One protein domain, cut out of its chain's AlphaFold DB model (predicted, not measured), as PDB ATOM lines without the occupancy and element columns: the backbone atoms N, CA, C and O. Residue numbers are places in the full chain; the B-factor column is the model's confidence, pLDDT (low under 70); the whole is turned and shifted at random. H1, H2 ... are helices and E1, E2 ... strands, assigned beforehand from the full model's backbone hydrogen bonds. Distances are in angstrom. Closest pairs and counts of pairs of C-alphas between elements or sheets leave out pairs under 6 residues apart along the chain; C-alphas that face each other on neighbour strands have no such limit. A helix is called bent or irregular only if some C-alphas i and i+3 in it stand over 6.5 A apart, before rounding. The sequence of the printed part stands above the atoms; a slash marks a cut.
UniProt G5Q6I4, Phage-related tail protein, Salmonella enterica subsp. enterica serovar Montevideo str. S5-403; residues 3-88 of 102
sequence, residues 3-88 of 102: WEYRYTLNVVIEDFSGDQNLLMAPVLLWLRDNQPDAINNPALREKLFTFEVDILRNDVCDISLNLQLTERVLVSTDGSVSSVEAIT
ATOM      1  N   TRP A   3     166.290 173.873 195.035       97.38
ATOM      2  CA  TRP A   3     164.887 174.228 195.254       97.38
ATOM      3  C   TRP A   3     164.220 174.609 193.930       97.38
ATOM      4  O   TRP A   3     164.873 174.685 192.892       97.38
ATOM      5  N   GLU A   4     162.912 174.843 193.982       97.31
ATOM      6  CA  GLU A   4     162.106 175.248 192.836       97.31
ATOM      7  C   GLU A   4     161.215 176.430 193.230       97.31
ATOM      8  O   GLU A   4     160.522 176.385 194.251       97.31
ATOM      9  N   TYR A   5     161.237 177.492 192.427       97.00
ATOM     10  CA  TYR A   5     160.245 178.556 192.496       97.00
ATOM     11  C   TYR A   5     158.976 178.131 191.771       97.00
ATOM     12  O   TYR A   5     159.039 177.491 190.730       97.00
ATOM     13  N   ARG A   6     157.823 178.534 192.307       96.44
ATOM     14  CA  ARG A   6     156.516 178.408 191.654       96.44
ATOM     15  C   ARG A   6     155.824 179.753 191.733       96.44
ATOM     16  O   ARG A   6     155.580 180.242 192.836       96.44
ATOM     17  N   TYR A   7     155.556 180.366 190.590       96.94
ATOM     18  CA  TYR A   7     155.040 181.728 190.544       96.94
ATOM     19  C   TYR A   7     154.178 181.969 189.310       96.94
ATOM     20  O   TYR A   7     154.172 181.187 188.363       96.94
ATOM     21  N   THR A   8     153.420 183.064 189.340       97.31
ATOM     22  CA  THR A   8     152.732 183.578 188.158       97.31
ATOM     23  C   THR A   8     153.512 184.774 187.636       97.31
ATOM     24  O   THR A   8     153.578 185.803 188.306       97.31
ATOM     25  N   LEU A   9     154.134 184.624 186.467       97.69
ATOM     26  CA  LEU A   9     154.769 185.725 185.756       97.69
ATOM     27  C   LEU A   9     153.694 186.511 185.013       97.69
ATOM     28  O   LEU A   9     152.986 185.948 184.178       97.69
ATOM     29  N   ASN A  10     153.603 187.805 185.304       97.88
ATOM     30  CA  ASN A  10     152.789 188.724 184.527       97.88
ATOM     31  C   ASN A  10     153.678 189.457 183.512       97.88
ATOM     32  O   ASN A  10     154.636 190.126 183.900       97.88
ATOM     33  N   VAL A  11     153.379 189.297 182.222       97.62
ATOM     34  CA  VAL A  11     154.050 189.999 181.119       97.62
ATOM     35  C   VAL A  11     153.053 190.974 180.514       97.62
ATOM     36  O   VAL A  11     152.026 190.548 179.995       97.62
ATOM     37  N   VAL A  12     153.367 192.265 180.558       97.62
ATOM     38  CA  VAL A  12     152.544 193.315 179.949       97.62
ATOM     39  C   VAL A  12     153.217 193.782 178.667       97.62
ATOM     40  O   VAL A  12     154.388 194.161 178.674       97.62
ATOM     41  N   ILE A  13     152.477 193.722 177.564       97.50
ATOM     42  CA  ILE A  13     152.855 194.286 176.272       97.50
ATOM     43  C   ILE A  13     151.951 195.488 176.030       97.50
ATOM     44  O   ILE A  13     150.733 195.341 176.040       97.50
ATOM     45  N   GLU A  14     152.552 196.650 175.808       97.62
ATOM     46  CA  GLU A  14     151.837 197.915 175.633       97.62
ATOM     47  C   GLU A  14     151.852 198.364 174.166       97.62
ATOM     48  O   GLU A  14     152.813 198.090 173.437       97.62
ATOM     49  N   ASP A  15     150.798 199.064 173.742       97.06
ATOM     50  CA  ASP A  15     150.650 199.668 172.411       97.06
ATOM     51  C   ASP A  15     150.912 198.682 171.241       97.06
ATOM     52  O   ASP A  15     151.456 199.037 170.184       97.06
ATOM     53  N   PHE A  16     150.516 197.416 171.396       96.56
ATOM     54  CA  PHE A  16     150.741 196.376 170.395       96.56
ATOM     55  C   PHE A  16     149.808 196.536 169.194       96.56
ATOM     56  O   PHE A  16     148.591 196.592 169.343       96.56
ATOM     57  N   SER A  17     150.385 196.538 167.990       96.56
ATOM     58  CA  SER A  17     149.655 196.683 166.717       96.56
ATOM     59  C   SER A  17     149.899 195.562 165.703       96.56
ATOM     60  O   SER A  17     149.575 195.680 164.522       96.56
ATOM     61  N   GLY A  18     150.507 194.462 166.151       94.06
ATOM     62  CA  GLY A  18     150.820 193.311 165.310       94.06
ATOM     63  C   GLY A  18     149.728 192.238 165.286       94.06
ATOM     64  O   GLY A  18     148.676 192.351 165.912       94.06
ATOM     65  N   ASP A  19     150.013 191.138 164.589       93.56
ATOM     66  CA  ASP A  19     149.198 189.924 164.675       93.56
ATOM     67  C   ASP A  19     149.434 189.240 166.029       93.56
ATOM     68  O   ASP A  19     150.551 188.819 166.348       93.56
ATOM     69  N   GLN A  20     148.370 189.095 166.817       90.94
ATOM     70  CA  GLN A  20     148.415 188.424 168.112       90.94
ATOM     71  C   GLN A  20     148.952 186.987 168.007       90.94
ATOM     72  O   GLN A  20     149.653 186.535 168.907       90.94
ATOM     73  N   ASN A  21     148.703 186.258 166.916       94.06
ATOM     74  CA  ASN A  21     149.233 184.902 166.753       94.06
ATOM     75  C   ASN A  21     150.761 184.890 166.638       94.06
ATOM     76  O   ASN A  21     151.405 183.968 167.142       94.06
ATOM     77  N   LEU A  22     151.351 185.920 166.021       96.06
ATOM     78  CA  LEU A  22     152.806 186.065 165.934       96.06
ATOM     79  C   LEU A  22     153.431 186.406 167.289       96.06
ATOM     80  O   LEU A  22     154.558 185.998 167.550       96.06
ATOM     81  N   LEU A  23     152.693 187.100 168.158       95.44
ATOM     82  CA  LEU A  23     153.085 187.337 169.545       95.44
ATOM     83  C   LEU A  23     152.976 186.060 170.397       95.44
ATOM     84  O   LEU A  23     153.877 185.765 171.178       95.44
ATOM     85  N   MET A  24     151.897 185.287 170.248       95.62
ATOM     86  CA  MET A  24     151.661 184.095 171.073       95.62
ATOM     87  C   MET A  24     152.571 182.921 170.704       95.62
ATOM     88  O   MET A  24     152.963 182.150 171.579       95.62
ATOM     89  N   ALA A  25     152.934 182.774 169.428       97.12
ATOM     90  CA  ALA A  25     153.790 181.686 168.956       97.12
ATOM     91  C   ALA A  25     155.112 181.528 169.745       97.12
ATOM     92  O   ALA A  25     155.368 180.418 170.218       97.12
ATOM     93  N   PRO A  26     155.945 182.572 169.947       97.06
ATOM     94  CA  PRO A  26     157.173 182.444 170.731       97.06
ATOM     95  C   PRO A  26     156.916 182.151 172.214       97.06
ATOM     96  O   PRO A  26     157.689 181.410 172.815       97.06
ATOM     97  N   VAL A  27     155.827 182.665 172.800       96.75
ATOM     98  CA  VAL A  27     155.453 182.369 174.195       96.75
ATOM     99  C   VAL A  27     155.140 180.883 174.353       96.75
ATOM    100  O   VAL A  27     155.685 180.221 175.232       96.75
ATOM    101  N   LEU A  28     154.311 180.331 173.464       95.44
ATOM    102  CA  LEU A  28     153.956 178.911 173.479       95.44
ATOM    103  C   LEU A  28     155.158 178.010 173.174       95.44
ATOM    104  O   LEU A  28     155.289 176.950 173.782       95.44
ATOM    105  N   LEU A  29     156.044 178.430 172.266       96.75
ATOM    106  CA  LEU A  29     157.286 177.717 171.969       96.75
ATOM    107  C   LEU A  29     158.193 177.649 173.202       96.75
ATOM    108  O   LEU A  29     158.670 176.576 173.555       96.75
ATOM    109  N   TRP A  30     158.368 178.776 173.893       96.50
ATOM    110  CA  TRP A  30     159.161 178.833 175.114       96.50
ATOM    111  C   TRP A  30     158.544 177.988 176.235       96.50
ATOM    112  O   TRP A  30     159.259 177.222 176.875       96.50
ATOM    113  N   LEU A  31     157.222 178.056 176.435       96.44
ATOM    114  CA  LEU A  31     156.518 177.232 177.426       96.44
ATOM    115  C   LEU A  31     156.640 175.735 177.133       96.44
ATOM    116  O   LEU A  31     156.766 174.946 178.061       96.44
ATOM    117  N   ARG A  32     156.621 175.329 175.862       93.94
ATOM    118  CA  ARG A  32     156.816 173.926 175.484       93.94
ATOM    119  C   ARG A  32     158.181 173.408 175.925       93.94
ATOM    120  O   ARG A  32     158.262 172.296 176.431       93.94
ATOM    121  N   ASP A  33     159.215 174.215 175.730       94.19
ATOM    122  CA  ASP A  33     160.590 173.809 175.999       94.19
ATOM    123  C   ASP A  33     160.954 173.969 177.495       94.19
ATOM    124  O   ASP A  33     161.794 173.231 177.999       94.19
ATOM    125  N   ASN A  34     160.308 174.895 178.220       95.31
ATOM    126  CA  ASN A  34     160.644 175.225 179.616       95.31
ATOM    127  C   ASN A  34     159.608 174.770 180.651       95.31
ATOM    128  O   ASN A  34     159.905 174.823 181.834       95.31
ATOM    129  N   GLN A  35     158.399 174.373 180.251       96.38
ATOM    130  CA  GLN A  35     157.342 173.851 181.136       96.38
ATOM    131  C   GLN A  35     156.704 172.569 180.546       96.38
ATOM    132  O   GLN A  35     155.474 172.480 180.407       96.38
ATOM    133  N   PRO A  36     157.509 171.568 180.129       94.38
ATOM    134  CA  PRO A  36     157.016 170.386 179.420       94.38
ATOM    135  C   PRO A  36     156.067 169.533 180.276       94.38
ATOM    136  O   PRO A  36     155.127 168.930 179.755       94.38
ATOM    137  N   ASP A  37     156.259 169.506 181.592       92.94
ATOM    138  CA  ASP A  37     155.390 168.814 182.546       92.94
ATOM    139  C   ASP A  37     153.977 169.419 182.577       92.94
ATOM    140  O   ASP A  37     152.976 168.693 182.520       92.94
ATOM    141  N   ALA A  38     153.884 170.750 182.595       94.69
ATOM    142  CA  ALA A  38     152.624 171.471 182.566       94.69
ATOM    143  C   ALA A  38     151.937 171.343 181.200       94.69
ATOM    144  O   ALA A  38     150.729 171.105 181.151       94.69
ATOM    145  N   ILE A  39     152.692 171.422 180.097       94.00
ATOM    146  CA  ILE A  39     152.179 171.211 178.732       94.00
ATOM    147  C   ILE A  39     151.578 169.808 178.589       94.00
ATOM    148  O   ILE A  39     150.481 169.656 178.045       94.00
ATOM    149  N   ASN A  40     152.257 168.773 179.084       91.69
ATOM    150  CA  ASN A  40     151.847 167.382 178.884       91.69
ATOM    151  C   ASN A  40     150.761 166.909 179.864       91.69
ATOM    152  O   ASN A  40     150.112 165.890 179.622       91.69
ATOM    153  N   ASN A  41     150.478 167.667 180.926       94.56
ATOM    154  CA  ASN A  41     149.416 167.367 181.880       94.56
ATOM    155  C   ASN A  41     148.146 168.198 181.593       94.56
ATOM    156  O   ASN A  41     148.160 169.409 181.801       94.56
ATOM    157  N   PRO A  42     147.008 167.590 181.199       93.62
ATOM    158  CA  PRO A  42     145.782 168.330 180.878       93.62
ATOM    159  C   PRO A  42     145.290 169.289 181.971       93.62
ATOM    160  O   PRO A  42     144.836 170.382 181.649       93.62
ATOM    161  N   ALA A  43     145.404 168.906 183.245       93.56
ATOM    162  CA  ALA A  43     144.924 169.715 184.365       93.56
ATOM    163  C   ALA A  43     145.830 170.922 184.668       93.56
ATOM    164  O   ALA A  43     145.365 171.917 185.225       93.56
ATOM    165  N   LEU A  44     147.119 170.824 184.329       94.00
ATOM    166  CA  LEU A  44     148.076 171.926 184.457       94.00
ATOM    167  C   LEU A  44     148.046 172.818 183.215       94.00
ATOM    168  O   LEU A  44     148.008 174.037 183.349       94.00
ATOM    169  N   ARG A  45     147.965 172.222 182.020       94.31
ATOM    170  CA  ARG A  45     147.920 172.930 180.736       94.31
ATOM    171  C   ARG A  45     146.787 173.949 180.663       94.31
ATOM    172  O   ARG A  45     146.997 175.035 180.142       94.31
ATOM    173  N   GLU A  46     145.613 173.626 181.209       91.69
ATOM    174  CA  GLU A  46     144.472 174.554 181.267       91.69
ATOM    175  C   GLU A  46     144.780 175.837 182.061       91.69
ATOM    176  O   GLU A  46     144.204 176.887 181.799       91.69
ATOM    177  N   LYS A  47     145.705 175.764 183.021       92.06
ATOM    178  CA  LYS A  47     146.062 176.861 183.932       92.06
ATOM    179  C   LYS A  47     147.396 177.524 183.590       92.06
ATOM    180  O   LYS A  47     147.698 178.578 184.140       92.06
ATOM    181  N   LEU A  48     148.189 176.909 182.714       95.50
ATOM    182  CA  LEU A  48     149.563 177.302 182.398       95.50
ATOM    183  C   LEU A  48     149.663 178.731 181.853       95.50
ATOM    184  O   LEU A  48     150.623 179.442 182.139       95.50
ATOM    185  N   PHE A  49     148.671 179.136 181.068       93.50
ATOM    186  CA  PHE A  49     148.692 180.369 180.299       93.50
ATOM    187  C   PHE A  49     147.284 180.961 180.226       93.50
ATOM    188  O   PHE A  49     146.351 180.301 179.769       93.50
ATOM    189  N   THR A  50     147.141 182.220 180.625       95.19
ATOM    190  CA  THR A  50     145.969 183.043 180.311       95.19
ATOM    191  C   THR A  50     146.421 184.400 179.794       95.19
ATOM    192  O   THR A  50     147.554 184.825 180.032       95.19
ATOM    193  N   PHE A  51     145.542 185.087 179.072       95.94
ATOM    194  CA  PHE A  51     145.806 186.444 178.623       95.94
ATOM    195  C   PHE A  51     144.549 187.302 178.685       95.94
ATOM    196  O   PHE A  51     143.432 186.809 178.517       95.94
ATOM    197  N   GLU A  52     144.762 188.590 178.899       96.50
ATOM    198  CA  GLU A  52     143.757 189.642 178.836       96.50
ATOM    199  C   GLU A  52     144.199 190.674 177.800       96.50
ATOM    200  O   GLU A  52     145.396 190.897 177.610       96.50
ATOM    201  N   VAL A  53     143.232 191.271 177.106       95.75
ATOM    202  CA  VAL A  53     143.481 192.283 176.076       95.75
ATOM    203  C   VAL A  53     142.647 193.511 176.393       95.75
ATOM    204  O   VAL A  53     141.427 193.398 176.527       95.75
ATOM    205  N   ASP A  54     143.300 194.668 176.460       96.75
ATOM    206  CA  ASP A  54     142.640 195.969 176.503       96.75
ATOM    207  C   ASP A  54     142.777 196.660 175.144       96.75
ATOM    208  O   ASP A  54     143.878 196.914 174.658       96.75
ATOM    209  N   ILE A  55     141.652 196.920 174.482       95.62
ATOM    210  CA  ILE A  55     141.641 197.503 173.137       95.62
ATOM    211  C   ILE A  55     141.703 199.022 173.272       95.62
ATOM    212  O   ILE A  55     140.723 199.658 173.660       95.62
ATOM    213  N   LEU A  56     142.829 199.616 172.875       96.12
ATOM    214  CA  LEU A  56     143.041 201.059 172.971       96.12
ATOM    215  C   LEU A  56     142.411 201.809 171.791       96.12
ATOM    216  O   LEU A  56     141.761 202.841 171.964       96.12
ATOM    217  N   ARG A  57     142.622 201.316 170.565       94.06
ATOM    218  CA  ARG A  57     142.048 201.849 169.312       94.06
ATOM    219  C   ARG A  57     142.141 200.800 168.198       94.06
ATOM    220  O   ARG A  57     142.752 199.767 168.405       94.06
ATOM    221  N   ASN A  58     141.531 201.078 167.040       88.38
ATOM    222  CA  ASN A  58     141.350 200.175 165.884       88.38
ATOM    223  C   ASN A  58     142.360 199.020 165.741       88.38
ATOM    224  O   ASN A  58     141.949 197.874 165.596       88.38
ATOM    225  N   ASP A  59     143.649 199.339 165.734       91.75
ATOM    226  CA  ASP A  59     144.764 198.429 165.495       91.75
ATOM    227  C   ASP A  59     145.774 198.406 166.650       91.75
ATOM    228  O   ASP A  59     146.899 197.986 166.437       91.75
ATOM    229  N   VAL A  60     145.414 198.880 167.848       96.25
ATOM    230  CA  VAL A  60     146.320 198.963 169.002       96.25
ATOM    231  C   VAL A  60     145.647 198.424 170.260       96.25
ATOM    232  O   VAL A  60     144.553 198.868 170.622       96.25
ATOM    233  N   CYS A  61     146.320 197.514 170.957       96.44
ATOM    234  CA  CYS A  61     145.893 196.991 172.247       96.44
ATOM    235  C   CYS A  61     147.058 196.808 173.225       96.44
ATOM    236  O   CYS A  61     148.203 196.620 172.817       96.44
ATOM    237  N   ASP A  62     146.727 196.800 174.511       97.62
ATOM    238  CA  ASP A  62     147.603 196.283 175.553       97.62
ATOM    239  C   ASP A  62     147.246 194.818 175.815       97.62
ATOM    240  O   ASP A  62     146.074 194.426 175.785       97.62
ATOM    241  N   ILE A  63     148.253 193.983 176.052       97.69
ATOM    242  CA  ILE A  63     148.091 192.548 176.282       97.69
ATOM    243  C   ILE A  63     148.807 192.181 177.576       97.69
ATOM    244  O   ILE A  63     150.013 192.368 177.708       97.69
ATOM    245  N   SER A  64     148.066 191.606 178.518       97.94
ATOM    246  CA  SER A  64     148.594 191.091 179.780       97.94
ATOM    247  C   SER A  64     148.576 189.569 179.744       97.94
ATOM    248  O   SER A  64     147.513 188.961 179.627       97.94
ATOM    249  N   LEU A  65     149.745 188.940 179.813       97.94
ATOM    250  CA  LEU A  65     149.908 187.488 179.858       97.94
ATOM    251  C   LEU A  65     150.178 187.056 181.295       97.94
ATOM    252  O   LEU A  65     151.060 187.608 181.947       97.94
ATOM    253  N   ASN A  66     149.479 186.029 181.765       97.88
ATOM    254  CA  ASN A  66     149.746 185.391 183.049       97.88
ATOM    255  C   ASN A  66     150.235 183.964 182.806       97.88
ATOM    256  O   ASN A  66     149.491 183.120 182.301       97.88
ATOM    257  N   LEU A  67     151.494 183.705 183.160       98.06
ATOM    258  CA  LEU A  67     152.165 182.421 182.959       98.06
ATOM    259  C   LEU A  67     152.413 181.757 184.311       98.06
ATOM    260  O   LEU A  67     153.064 182.351 185.168       98.06
ATOM    261  N   GLN A  68     151.923 180.537 184.519       97.62
ATOM    262  CA  GLN A  68     152.253 179.759 185.718       97.62
ATOM    263  C   GLN A  68     153.556 179.002 185.484       97.62
ATOM    264  O   GLN A  68     153.571 178.047 184.716       97.62
ATOM    265  N   LEU A  69     154.637 179.440 186.128       97.12
ATOM    266  CA  LEU A  69     155.985 178.949 185.863       97.12
ATOM    267  C   LEU A  69     156.594 178.255 187.076       97.12
ATOM    268  O   LEU A  69     156.371 178.644 188.231       97.12
ATOM    269  N   THR A  70     157.416 177.257 186.780       96.38
ATOM    270  CA  THR A  70     158.382 176.658 187.695       96.38
ATOM    271  C   THR A  70     159.806 177.030 187.283       96.38
ATOM    272  O   THR A  70     160.106 177.147 186.098       96.38
ATOM    273  N   GLU A  71     160.702 177.233 188.248       96.56
ATOM    274  CA  GLU A  71     162.114 177.511 187.962       96.56
ATOM    275  C   GLU A  71     163.009 176.824 188.984       96.56
ATOM    276  O   GLU A  71     162.885 177.042 190.192       96.56
ATOM    277  N   ARG A  72     163.909 175.968 188.503       96.44
ATOM    278  CA  ARG A  72     164.759 175.134 189.351       96.44
ATOM    279  C   ARG A  72     166.092 175.819 189.580       96.44
ATOM    280  O   ARG A  72     166.730 176.280 188.639       96.44
ATOM    281  N   VAL A  73     166.533 175.830 190.832       97.25
ATOM    282  CA  VAL A  73     167.813 176.415 191.230       97.25
ATOM    283  C   VAL A  73     168.679 175.353 191.882       97.25
ATOM    284  O   VAL A  73     168.234 174.617 192.771       97.25
ATOM    285  N   LEU A  74     169.933 175.290 191.448       97.19
ATOM    286  CA  LEU A  74     170.937 174.375 191.963       97.19
ATOM    287  C   LEU A  74     172.053 175.148 192.663       97.19
ATOM    288  O   LEU A  74     172.524 176.180 192.192       97.19
ATOM    289  N   VAL A  75     172.488 174.607 193.799       97.44
ATOM    290  CA  VAL A  75     173.715 175.015 194.478       97.44
ATOM    291  C   VAL A  75     174.757 173.928 194.299       97.44
ATOM    292  O   VAL A  75     174.578 172.815 194.819       97.44
ATOM    293  N   SER A  76     175.850 174.275 193.629       95.44
ATOM    294  CA  SER A  76     177.059 173.458 193.526       95.44
ATOM    295  C   SER A  76     178.176 174.025 194.395       95.44
ATOM    296  O   SER A  76     178.279 175.236 194.585       95.44
ATOM    297  N   THR A  77     179.016 173.141 194.929       96.06
ATOM    298  CA  THR A  77     180.161 173.508 195.767       96.06
ATOM    299  C   THR A  77     181.433 172.934 195.164       96.06
ATOM    300  O   THR A  77     181.508 171.729 194.929       96.06
ATOM    301  N   ASP A  78     182.426 173.794 194.960       93.38
ATOM    302  CA  ASP A  78     183.786 173.430 194.571       93.38
ATOM    303  C   ASP A  78     184.771 173.950 195.629       93.38
ATOM    304  O   ASP A  78     184.995 175.155 195.788       93.38
ATOM    305  N   GLY A  79     185.302 173.029 196.435       92.75
ATOM    306  CA  GLY A  79     186.125 173.353 197.597       92.75
ATOM    307  C   GLY A  79     185.388 174.250 198.599       92.75
ATOM    308  O   GLY A  79     184.442 173.818 199.256       92.75
ATOM    309  N   SER A  80     185.851 175.494 198.744       94.00
ATOM    310  CA  SER A  80     185.252 176.503 199.630       94.00
ATOM    311  C   SER A  80     184.301 177.472 198.922       94.00
ATOM    312  O   SER A  80     183.793 178.389 199.565       94.00
ATOM    313  N   VAL A  81     184.103 177.332 197.608       94.25
ATOM    314  CA  VAL A  81     183.257 178.223 196.805       94.25
ATOM    315  C   VAL A  81     181.936 177.528 196.500       94.25
ATOM    316  O   VAL A  81     181.920 176.379 196.068       94.25
ATOM    317  N   SER A  82     180.829 178.242 196.697       96.25
ATOM    318  CA  SER A  82     179.497 177.791 196.288       96.25
ATOM    319  C   SER A  82     178.953 178.701 195.191       96.25
ATOM    320  O   SER A  82     179.003 179.923 195.335       96.25
ATOM    321  N   SER A  83     178.411 178.114 194.128       95.75
ATOM    322  CA  SER A  83     177.665 178.809 193.074       95.75
ATOM    323  C   SER A  83     176.182 178.468 193.169       95.75
ATOM    324  O   SER A  83     175.811 177.379 193.605       95.75
ATOM    325  N   VAL A  84     175.335 179.428 192.799       96.94
ATOM    326  CA  VAL A  84     173.875 179.308 192.816       96.94
ATOM    327  C   VAL A  84     173.368 179.741 191.449       96.94
ATOM    328  O   VAL A  84     173.610 180.880 191.055       96.94
ATOM    329  N   GLU A  85     172.687 178.850 190.738       96.88
ATOM    330  CA  GLU A  85     172.253 179.100 189.364       96.88
ATOM    331  C   GLU A  85     170.882 178.493 189.070       96.88
ATOM    332  O   GLU A  85     170.542 177.414 189.565       96.88
ATOM    333  N   ALA A  86     170.096 179.207 188.262       95.38
ATOM    334  CA  ALA A  86     168.910 178.646 187.636       95.38
ATOM    335  C   ALA A  86     169.349 177.667 186.542       95.38
ATOM    336  O   ALA A  86     170.242 177.974 185.750       95.38
ATOM    337  N   ILE A  87     168.727 176.493 186.511       95.50
ATOM    338  CA  ILE A  87     169.047 175.434 185.553       95.50
ATOM    339  C   ILE A  87     167.873 175.212 184.600       95.50
ATOM    340  O   ILE A  87     166.712 175.278 185.004       95.50
ATOM    341  N   THR A  88     168.183 174.929 183.335       93.06
ATOM    342  CA  THR A  88     167.187 174.621 182.298       93.06
ATOM    343  C   THR A  88     166.462 173.317 182.599       93.06
ATOM    344  O   THR A  88     166.934 172.527 183.419       93.06
TER     345      THR A  88
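AT A GLANCE: This is residues 3 to 88 of the 102 residues of the protein "Phage-related tail protein" of Salmonella enterica subsp. enterica serovar Montevideo str. S5-403 (UniProt G5Q6I4). A long, twisted antiparallel sheet is built along one very long, bent strand, E3, with E1 on one side of it and E2 and E4 on the other side, beside different parts of E3. H1 covers part of one face, running along E3; the short H2 and H3 only graze the sheet, and residues 77 to 82, at the turn of the E3 and E4 hairpin, stick out. The printed part has 86 residues with three named helices and four named strands, in the order E1 H1 H2 H3 E2 E3 E4, class mixed. It is loose, with a radius of gyration of the C-alphas of 17.0 A and spans of 61 by 29 by 18 A.

IN THESE COORDINATES: E3, residues 60 to 78, measures 52.1 A and bends by 55 degrees at residue 68. E1, residues 3 to 16, begins at C-alpha 3 (164.887, 174.228, 195.254) and measures 36.2 A. E2 is residues 49 to 57, 25.0 A; E4, residues 81 to 87, ends at C-alpha 87 (169.047, 175.434, 185.553). H1 is residues 20 to 34, 21.4 A; H2 is 36 to 40; H3 is 42 to 48.

HOW THE PARTS SIT: E2, E3 and E4 form a meander, each strand the antiparallel neighbour of the one before. N 52 and O 64 are 2.9 A apart, N 76 and O 83 3.1 A. E1 is antiparallel to E3, with N 9 and O 67 at 2.8 A. H1 is over E3 at a height over the sheet of 9.9 A. H2 and H3 touch only at the corner, closest at the C-alphas of Ala 38 and Leu 44, 4.9 A. Every O i to N i+4 pair is within hydrogen-bond range in H2, 9 of 11 in H1 and 2 of 3 in H3.

THE WHOLE: The C-alphas farthest apart, of Asn 58 and Gly 79, are 61.1 A apart. The printed part has no cut, its links are tight, and no printed residue is under 70 in pLDDT.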